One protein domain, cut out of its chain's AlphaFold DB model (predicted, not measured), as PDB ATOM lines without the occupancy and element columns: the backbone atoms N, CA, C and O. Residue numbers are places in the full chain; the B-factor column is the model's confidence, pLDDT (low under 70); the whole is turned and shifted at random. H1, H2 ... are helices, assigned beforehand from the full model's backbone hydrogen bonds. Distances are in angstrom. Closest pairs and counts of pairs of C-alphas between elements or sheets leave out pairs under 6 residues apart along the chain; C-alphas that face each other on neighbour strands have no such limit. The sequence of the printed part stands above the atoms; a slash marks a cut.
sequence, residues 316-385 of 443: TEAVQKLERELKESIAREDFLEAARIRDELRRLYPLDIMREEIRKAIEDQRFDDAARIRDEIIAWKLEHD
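This is residues 316 to 385 of the 443 residues of an uncharacterized protein of Cyanidiococcus yangmingshanensis (UniProt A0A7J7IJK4). Look for two separate helical hairpins, H4 with H3 and H1 with H2, joined at a corner where H2 ends and H3 begins, so that H2 and H3 make a wide, open L. The 70 printed residues hold four named helices, H1 to H4 in chain order, and no named strand: all helix. The whole is loose, with a radius of gyration of the C-alphas of 15.0 A and spans of 39 by 31 by 19 A.

Find C-alpha 367 at (178.934, 219.037, 281.418); from there H4 runs 25.6 A to residue 384. H3 is residues 350 to 363, 20.2 A; H2 is 335 to 348, 20.0 A; H1 is 317 to 331, 20.7 A, beginning at (214.446, 225.308, 285.830).

H4 and H3 touch, C-alphas 370 and 358 being closest at 4.6 A, at a shallow tilt of 17 degrees, opposite ways. H3 and H2 are close but not clearly touching, C-alphas 353 and 346 being closest at 7.4 A, and about perpendicular at 80 degrees. H2 and H1 touch, C-alphas 338 and 326 being closest at 5.2 A, at a shallow tilt of 25 degrees, opposite ways. H1 is apart from H3 and H4, and H2 from H4. In H1, H2, H3 and H4 every O i to N i+4 pair is within hydrogen-bond range.

The farthest C-alphas, of Arg 332 and Leu 382, are 41.3 A apart. The printed part has no cut, and its three links are tight. Mean pLDDT of the printed part is 70.2; 41 residues are under 70, among them 345 to 362.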
ATOM      1  N   THR A 316     209.986 225.764 287.692       51.88
ATOM      2  CA  THR A 316     211.267 225.113 288.008       51.88
ATOM      3  C   THR A 316     212.172 225.100 286.775       51.88
ATOM      4  O   THR A 316     211.690 224.902 285.661       51.88
ATOM      5  N   GLU A 317     213.487 225.266 286.952       55.16
ATOM      6  CA  GLU A 317     214.446 225.308 285.830       55.16
ATOM      7  C   GLU A 317     214.355 224.072 284.922       55.16
ATOM      8  O   GLU A 317     214.448 224.195 283.702       55.16
ATOM      9  N   ALA A 318     214.078 222.895 285.498       56.12
ATOM     10  CA  ALA A 318     213.826 221.660 284.757       56.12
ATOM     11  C   ALA A 318     212.598 221.754 283.829       56.12
ATOM     12  O   ALA A 318     212.672 221.353 282.671       56.12
ATOM     13  N   VAL A 319     211.490 222.345 284.292       62.84
ATOM     14  CA  VAL A 319     210.282 222.549 283.473       62.84
ATOM     15  C   VAL A 319     210.524 223.629 282.417       62.84
ATOM     16  O   VAL A 319     210.130 223.452 281.269       62.84
ATOM     17  N   GLN A 320     211.245 224.709 282.748       64.75
ATOM     18  CA  GLN A 320     211.658 225.712 281.753       64.75
ATOM     19  C   GLN A 320     212.550 225.112 280.662       64.75
ATOM     20  O   GLN A 320     212.453 225.508 279.502       64.75
ATOM     21  N   LYS A 321     213.430 224.176 281.033       75.88
ATOM     22  CA  LYS A 321     214.288 223.440 280.109       75.88
ATOM     23  C   LYS A 321     213.453 222.544 279.190       75.88
ATOM     24  O   LYS A 321     213.534 222.734 277.983       75.88
ATOM     25  N   LEU A 322     212.581 221.694 279.737       77.38
ATOM     26  CA  LEU A 322     211.705 220.813 278.951       77.38
ATOM     27  C   LEU A 322     210.736 221.594 278.042       77.38
ATOM     28  O   LEU A 322     210.545 221.229 276.889       77.38
ATOM     29  N   GLU A 323     210.159 222.711 278.495       79.12
ATOM     30  CA  GLU A 323     209.340 223.578 277.631       79.12
ATOM     31  C   GLU A 323     210.138 224.223 276.486       79.12
ATOM     32  O   GLU A 323     209.588 224.475 275.409       79.12
ATOM     33  N   ARG A 324     211.412 224.559 276.727       83.19
ATOM     34  CA  ARG A 324     212.307 225.133 275.716       83.19
ATOM     35  C   ARG A 324     212.690 224.068 274.695       83.19
ATOM     36  O   ARG A 324     212.529 224.304 273.505       83.19
ATOM     37  N   GLU A 325     213.081 222.889 275.167       85.12
ATOM     38  CA  GLU A 325     213.392 221.717 274.345       85.12
ATOM     39  C   GLU A 325     212.175 221.287 273.511       85.12
ATOM     40  O   GLU A 325     212.310 221.101 272.309       85.12
ATOM     41  N   LEU A 326     210.961 221.273 274.080       86.44
ATOM     42  CA  LEU A 326     209.724 221.007 273.333       86.44
ATOM     43  C   LEU A 326     209.512 222.002 272.181       86.44
ATOM     44  O   LEU A 326     209.172 221.604 271.069       86.44
ATOM     45  N   LYS A 327     209.713 223.303 272.431       88.56
ATOM     46  CA  LYS A 327     209.595 224.343 271.396       88.56
ATOM     47  C   LYS A 327     210.681 224.226 270.333       88.56
ATOM     48  O   LYS A 327     210.391 224.444 269.162       88.56
ATOM     49  N   GLU A 328     211.903 223.885 270.728       90.50
ATOM     50  CA  GLU A 328     213.012 223.651 269.806       90.50
ATOM     51  C   GLU A 328     212.775 222.414 268.931       90.50
ATOM     52  O   GLU A 328     212.982 222.499 267.725       90.50
ATOM     53  N   SER A 329     212.281 221.302 269.485       86.06
ATOM     54  CA  SER A 329     211.949 220.095 268.715       86.06
ATOM     55  C   SER A 329     210.799 220.338 267.736       86.06
ATOM     56  O   SER A 329     210.907 219.964 266.573       86.06
ATOM     57  N   ILE A 330     209.748 221.066 268.145       87.75
ATOM     58  CA  ILE A 330     208.673 221.499 267.231       87.75
ATOM     59  C   ILE A 330     209.229 222.400 266.113       87.75
ATOM     60  O   ILE A 330     208.867 222.223 264.955       87.75
ATOM     61  N   ALA A 331     210.129 223.336 266.432       88.44
ATOM     62  CA  ALA A 331     210.745 224.228 265.444       88.44
ATOM     63  C   ALA A 331     211.751 223.528 264.506       88.44
ATOM     64  O   ALA A 331     212.065 224.067 263.447       88.44
ATOM     65  N   ARG A 332     212.256 222.348 264.887       92.56
ATOM     66  CA  ARG A 332     213.099 221.461 264.063       92.56
ATOM     67  C   ARG A 332     212.293 220.390 263.311       92.56
ATOM     68  O   ARG A 332     212.902 219.546 262.666       92.56
ATOM     69  N   GLU A 333     210.962 220.406 263.422       90.88
ATOM     70  CA  GLU A 333     210.048 219.378 262.893       90.88
ATOM     71  C   GLU A 333     210.320 217.951 263.432       90.88
ATOM     72  O   GLU A 333     209.874 216.954 262.863       90.88
ATOM     73  N   ASP A 334     210.995 217.832 264.584       90.31
ATOM     74  CA  ASP A 334     211.213 216.557 265.276       90.31
ATOM     75  C   ASP A 334     210.011 216.228 266.173       90.31
ATOM     76  O   ASP A 334     209.976 216.470 267.386       90.31
ATOM     77  N   PHE A 335     208.976 215.686 265.534       87.44
ATOM     78  CA  PHE A 335     207.725 215.325 266.196       87.44
ATOM     79  C   PHE A 335     207.860 214.139 267.165       87.44
ATOM     80  O   PHE A 335     207.024 214.007 268.062       87.44
ATOM     81  N   LEU A 336     208.891 213.294 267.022       86.94
ATOM     82  CA  LEU A 336     209.123 212.155 267.916       86.94
ATOM     83  C   LEU A 336     209.677 212.627 269.259       86.94
ATOM     84  O   LEU A 336     209.115 212.293 270.306       86.94
ATOM     85  N   GLU A 337     210.716 213.464 269.242       81.00
ATOM     86  CA  GLU A 337     211.276 214.008 270.479       81.00
ATOM     87  C   GLU A 337     210.303 215.012 271.126       81.00
ATOM     88  O   GLU A 337     210.128 215.012 272.346       81.00
ATOM     89  N   ALA A 338     209.550 215.787 270.331       82.31
ATOM     90  CA  ALA A 338     208.461 216.618 270.851       82.31
ATOM     91  C   ALA A 338     207.362 215.792 271.557       82.31
ATOM     92  O   ALA A 338     206.872 216.199 272.612       82.31
ATOM     93  N   ALA A 339     206.980 214.624 271.023       76.44
ATOM     94  CA  ALA A 339     206.013 213.735 271.672       76.44
ATOM     95  C   ALA A 339     206.556 213.160 272.990       76.44
ATOM     96  O   ALA A 339     205.840 213.149 273.992       76.44
ATOM     97  N   ARG A 340     207.833 212.760 273.019       86.12
ATOM     98  CA  ARG A 340     208.510 212.278 274.230       86.12
ATOM     99  C   ARG A 340     208.531 213.335 275.335       86.12
ATOM    100  O   ARG A 340     208.074 213.058 276.441       86.12
ATOM    101  N   ILE A 341     208.997 214.547 275.025       82.75
ATOM    102  CA  ILE A 341     209.071 215.660 275.984       82.75
ATOM    103  C   ILE A 341     207.668 216.050 276.472       82.75
ATOM    104  O   ILE A 341     207.468 216.313 277.659       82.75
ATOM    105  N   ARG A 342     206.663 216.037 275.583       75.62
ATOM    106  CA  ARG A 342     205.254 216.242 275.952       75.62
ATOM    107  C   ARG A 342     204.779 215.185 276.949       75.62
ATOM    108  O   ARG A 342     204.140 215.538 277.933       75.62
ATOM    109  N   ASP A 343     205.065 213.909 276.714       71.69
ATOM    110  CA  ASP A 343     204.587 212.820 277.573       71.69
ATOM    111  C   ASP A 343     205.352 212.759 278.911       71.69
ATOM    112  O   ASP A 343     204.789 212.369 279.936       71.69
ATOM    113  N   GLU A 344     206.591 213.250 278.945       73.88
ATOM    114  CA  GLU A 344     207.353 213.503 280.171       73.88
ATOM    115  C   GLU A 344     206.772 214.679 280.978       73.88
ATOM    116  O   GLU A 344     206.503 214.530 282.172       73.88
ATOM    117  N   LEU A 345     206.426 215.795 280.321       68.62
ATOM    118  CA  LEU A 345     205.631 216.879 280.917       68.62
ATOM    119  C   LEU A 345     204.279 216.373 281.455       68.62
ATOM    120  O   LEU A 345     203.860 216.802 282.531       68.62
ATOM    121  N   ARG A 346     203.615 215.429 280.766       57.88
ATOM    122  CA  ARG A 346     202.355 214.827 281.247       57.88
ATOM    123  C   ARG A 346     202.531 214.039 282.545       57.88
ATOM    124  O   ARG A 346     201.680 214.140 283.425       57.88
ATOM    125  N   ARG A 347     203.628 213.289 282.692       61.47
ATOM    126  CA  ARG A 347     203.931 212.531 283.923       61.47
ATOM    127  C   ARG A 347     204.187 213.434 285.129       61.47
ATOM    128  O   ARG A 347     203.873 213.040 286.246       61.47
ATOM    129  N   LEU A 348     204.726 214.632 284.904       55.41
ATOM    130  CA  LEU A 348     204.991 215.611 285.961       55.41
ATOM    131  C   LEU A 348     203.735 216.387 286.406       55.41
ATOM    132  O   LEU A 348     203.738 216.941 287.503       55.41
ATOM    133  N   TYR A 349     202.661 216.399 285.602       55.06
ATOM    134  CA  TYR A 349     201.444 217.181 285.865       55.06
ATOM    135  C   TYR A 349     200.102 216.445 285.597       55.06
ATOM    136  O   TYR A 349     199.267 216.970 284.853       55.06
ATOM    137  N   PRO A 350     199.808 215.279 286.219       57.25
ATOM    138  CA  PRO A 350     198.546 214.560 285.977       57.25
ATOM    139  C   PRO A 350     197.297 215.391 286.323       57.25
ATOM    140  O   PRO A 350     196.361 215.491 285.530       57.25
ATOM    141  N   LEU A 351     197.317 216.053 287.487       57.09
ATOM    142  CA  LEU A 351     196.208 216.872 287.985       57.09
ATOM    143  C   LEU A 351     195.911 218.097 287.116       57.09
ATOM    144  O   LEU A 351     194.748 218.457 286.950       57.09
ATOM    145  N   ASP A 352     196.937 218.770 286.596       55.16
ATOM    146  CA  ASP A 352     196.733 220.027 285.868       55.16
ATOM    147  C   ASP A 352     196.237 219.786 284.437       55.16
ATOM    148  O   ASP A 352     195.506 220.617 283.898       55.16
ATOM    149  N   ILE A 353     196.513 218.607 283.872       61.12
ATOM    150  CA  ILE A 353     195.888 218.141 282.628       61.12
ATOM    151  C   ILE A 353     194.402 217.879 282.850       61.12
ATOM    152  O   ILE A 353     193.586 218.468 282.148       61.12
ATOM    153  N   MET A 354     194.039 217.087 283.864       60.88
ATOM    154  CA  MET A 354     192.630 216.825 284.189       60.88
ATOM    155  C   MET A 354     191.859 218.128 284.472       60.88
ATOM    156  O   MET A 354     190.715 218.283 284.054       60.88
ATOM    157  N   ARG A 355     192.487 219.118 285.126       57.62
ATOM    158  CA  ARG A 355     191.884 220.446 285.358       57.62
ATOM    159  C   ARG A 355     191.679 221.247 284.075       57.62
ATOM    160  O   ARG A 355     190.630 221.869 283.925       57.62
ATOM    161  N   GLU A 356     192.644 221.247 283.160       61.94
ATOM    162  CA  GLU A 356     192.507 221.921 281.862       61.94
ATOM    163  C   GLU A 356     191.499 221.192 280.948       61.94
ATOM    164  O   GLU A 356     190.804 221.834 280.163       61.94
ATOM    165  N   GLU A 357     191.342 219.872 281.089       65.31
ATOM    166  CA  GLU A 357     190.316 219.088 280.391       65.31
ATOM    167  C   GLU A 357     188.904 219.344 280.954       65.31
ATOM    168  O   GLU A 357     187.998 219.607 280.164       65.31
ATOM    169  N   ILE A 358     188.715 219.414 282.285       64.81
ATOM    170  CA  ILE A 358     187.469 219.924 282.904       64.81
ATOM    171  C   ILE A 358     187.157 221.326 282.397       64.81
ATOM    172  O   ILE A 358     186.024 221.621 282.026       64.81
ATOM    173  N   ARG A 359     188.158 222.209 282.390       61.50
ATOM    174  CA  ARG A 359     187.985 223.597 281.970       61.50
ATOM    175  C   ARG A 359     187.490 223.677 280.525       61.50
ATOM    176  O   ARG A 359     186.521 224.385 280.274       61.50
ATOM    177  N   LYS A 360     188.107 222.933 279.602       68.44
ATOM    178  CA  LYS A 360     187.661 222.854 278.202       68.44
ATOM    179  C   LYS A 360     186.274 222.238 278.075       68.44
ATOM    180  O   LYS A 360     185.456 222.770 277.343       68.44
ATOM    181  N   ALA A 361     185.970 221.183 278.830       67.69
ATOM    182  CA  ALA A 361     184.630 220.605 278.857       67.69
ATOM    183  C   ALA A 361     183.565 221.621 279.328       67.69
ATOM    184  O   ALA A 361     182.489 221.683 278.745       67.69
ATOM    185  N   ILE A 362     183.871 222.476 280.312       67.69
ATOM    186  CA  ILE A 362     182.978 223.564 280.752       67.69
ATOM    187  C   ILE A 362     182.862 224.673 279.690       67.69
ATOM    188  O   ILE A 362     181.753 225.137 279.428       67.69
ATOM    189  N   GLU A 363     183.973 225.097 279.075       73.94
ATOM    190  CA  GLU A 363     183.978 226.095 277.989       73.94
ATOM    191  C   GLU A 363     183.177 225.603 276.760       73.94
ATOM    192  O   GLU A 363     182.416 226.377 276.180       73.94
ATOM    193  N   ASP A 364     183.251 224.304 276.447       74.12
ATOM    194  CA  ASP A 364     182.511 223.624 275.371       74.12
ATOM    195  C   ASP A 364     181.067 223.213 275.757       74.12
ATOM    196  O   ASP A 364     180.381 222.574 274.962       74.12
ATOM    197  N   GLN A 365     180.597 223.525 276.974       81.81
ATOM    198  CA  GLN A 365     179.287 223.109 277.525       81.81
ATOM    199  C   GLN A 365     179.060 221.578 277.606       81.81
ATOM    200  O   GLN A 365     177.929 221.102 277.710       81.81
ATOM    201  N   ARG A 366     180.137 220.787 277.620       79.94
ATOM    202  CA  ARG A 366     180.140 219.325 277.800       79.94
ATOM    203  C   ARG A 366     180.159 218.966 279.288       79.94
ATOM    204  O   ARG A 366     181.168 218.529 279.840       79.94
ATOM    205  N   PHE A 367     179.032 219.185 279.960       67.75
ATOM    206  CA  PHE A 367     178.934 219.037 281.418       67.75
ATOM    207  C   PHE A 367     179.140 217.599 281.925       67.75
ATOM    208  O   PHE A 367     179.715 217.428 282.998       67.75
ATOM    209  N   ASP A 368     178.760 216.580 281.147       65.25
ATOM    210  CA  ASP A 368     178.971 215.169 281.512       65.25
ATOM    211  C   ASP A 368     180.463 214.789 281.509       65.25
ATOM    212  O   ASP A 368     180.945 214.132 282.434       65.25
ATOM    213  N   ASP A 369     181.229 215.281 280.524       53.66
ATOM    214  CA  ASP A 369     182.691 215.148 280.497       53.66
ATOM    215  C   ASP A 369     183.323 215.855 281.705       53.66
ATOM    216  O   ASP A 369     184.171 215.285 282.391       53.66
ATOM    217  N   ALA A 370     182.885 217.084 282.004       58.66
ATOM    218  CA  ALA A 370     183.381 217.844 283.150       58.66
ATOM    219  C   ALA A 370     183.090 217.140 284.491       58.66
ATOM    220  O   ALA A 370     183.930 217.175 285.391       58.66
ATOM    221  N   ALA A 371     181.934 216.482 284.624       62.44
ATOM    222  CA  ALA A 371     181.587 215.678 285.794       62.44
ATOM    223  C   ALA A 371     182.466 214.423 285.904       62.44
ATOM    224  O   ALA A 371     183.054 214.195 286.960       62.44
ATOM    225  N   ARG A 372     182.643 213.666 284.810       74.38
ATOM    226  CA  ARG A 372     183.522 212.484 284.784       74.38
ATOM    227  C   ARG A 372     184.954 212.836 285.191       74.38
ATOM    228  O   ARG A 372     185.509 212.199 286.082       74.38
ATOM    229  N   ILE A 373     185.539 213.875 284.595       65.44
ATOM    230  CA  ILE A 373     186.930 214.256 284.881       65.44
ATOM    231  C   ILE A 373     187.054 214.850 286.302       65.44
ATOM    232  O   ILE A 373     188.068 214.652 286.970       65.44
ATOM    233  N   ARG A 374     186.019 215.528 286.829       67.25
ATOM    234  CA  ARG A 374     185.970 215.939 288.248       67.25
ATOM    235  C   ARG A 374     186.055 214.724 289.170       67.25
ATOM    236  O   ARG A 374     186.796 214.766 290.151       67.25
ATOM    237  N   ASP A 375     185.322 213.665 288.855       62.88
ATOM    238  CA  ASP A 375     185.273 212.459 289.679       62.88
ATOM    239  C   ASP A 375     186.584 211.656 289.566       62.88
ATOM    240  O   ASP A 375     187.080 211.163 290.578       62.88
ATOM    241  N   GLU A 376     187.240 211.663 288.398       66.94
ATOM    242  CA  GLU A 376     188.618 211.172 288.213       66.94
ATOM    243  C   GLU A 376     189.643 211.966 289.050       66.94
ATOM    244  O   GLU A 376     190.497 211.367 289.704       66.94
ATOM    245  N   ILE A 377     189.533 213.302 289.129       66.88
ATOM    246  CA  ILE A 377     190.367 214.126 290.027       66.88
ATOM    247  C   ILE A 377     190.118 213.781 291.500       66.88
ATOM    248  O   ILE A 377     191.059 213.785 292.296       66.88
ATOM    249  N   ILE A 378     188.865 213.531 291.890       65.94
ATOM    250  CA  ILE A 378     188.516 213.160 293.267       65.94
ATOM    251  C   ILE A 378     189.098 211.782 293.601       65.94
ATOM    252  O   ILE A 378     189.743 211.652 294.639       65.94
ATOM    253  N   ALA A 379     188.952 210.791 292.717       65.50
ATOM    254  CA  ALA A 379     189.552 209.468 292.883       65.50
ATOM    255  C   ALA A 379     191.083 209.552 293.010       65.50
ATOM    256  O   ALA A 379     191.642 209.087 294.001       65.50
ATOM    257  N   TRP A 380     191.749 210.263 292.092       69.62
ATOM    258  CA  TRP A 380     193.200 210.465 292.134       69.62
ATOM    259  C   TRP A 380     193.658 211.117 293.449       69.62
ATOM    260  O   TRP A 380     194.640 210.682 294.051       69.62
ATOM    261  N   LYS A 381     192.926 212.133 293.933       57.34
ATOM    262  CA  LYS A 381     193.184 212.786 295.229       57.34
ATOM    263  C   LYS A 381     193.048 211.818 296.410       57.34
ATOM    264  O   LYS A 381     193.878 211.873 297.311       57.34
ATOM    265  N   LEU A 382     192.019 210.967 296.415       63.34
ATOM    266  CA  LEU A 382     191.764 209.991 297.482       63.34
ATOM    267  C   LEU A 382     192.824 208.878 297.514       63.34
ATOM    268  O   LEU A 382     193.201 208.426 298.592       63.34
ATOM    269  N   GLU A 383     193.337 208.464 296.353       61.50
ATOM    270  CA  GLU A 383     194.417 207.474 296.248       61.50
ATOM    271  C   GLU A 383     195.779 208.013 296.723       61.50
ATOM    272  O   GLU A 383     196.577 207.262 297.284       61.50
ATOM    273  N   HIS A 384     196.051 209.307 296.509       57.75
ATOM    274  CA  HIS A 384     197.384 209.899 296.700       57.75
ATOM    275  C   HIS A 384     197.525 210.800 297.946       57.75
ATOM    276  O   HIS A 384     198.643 211.214 298.261       57.75
ATOM    277  N   ASP A 385     196.447 211.094 298.683       50.25
ATOM    278  CA  ASP A 385     196.505 211.807 299.970       50.25
ATOM    279  C   ASP A 385     195.607 211.137 301.039       50.25
ATOM    280  O   ASP A 385     194.391 211.349 301.050       50.25
TER     281      ASP A 385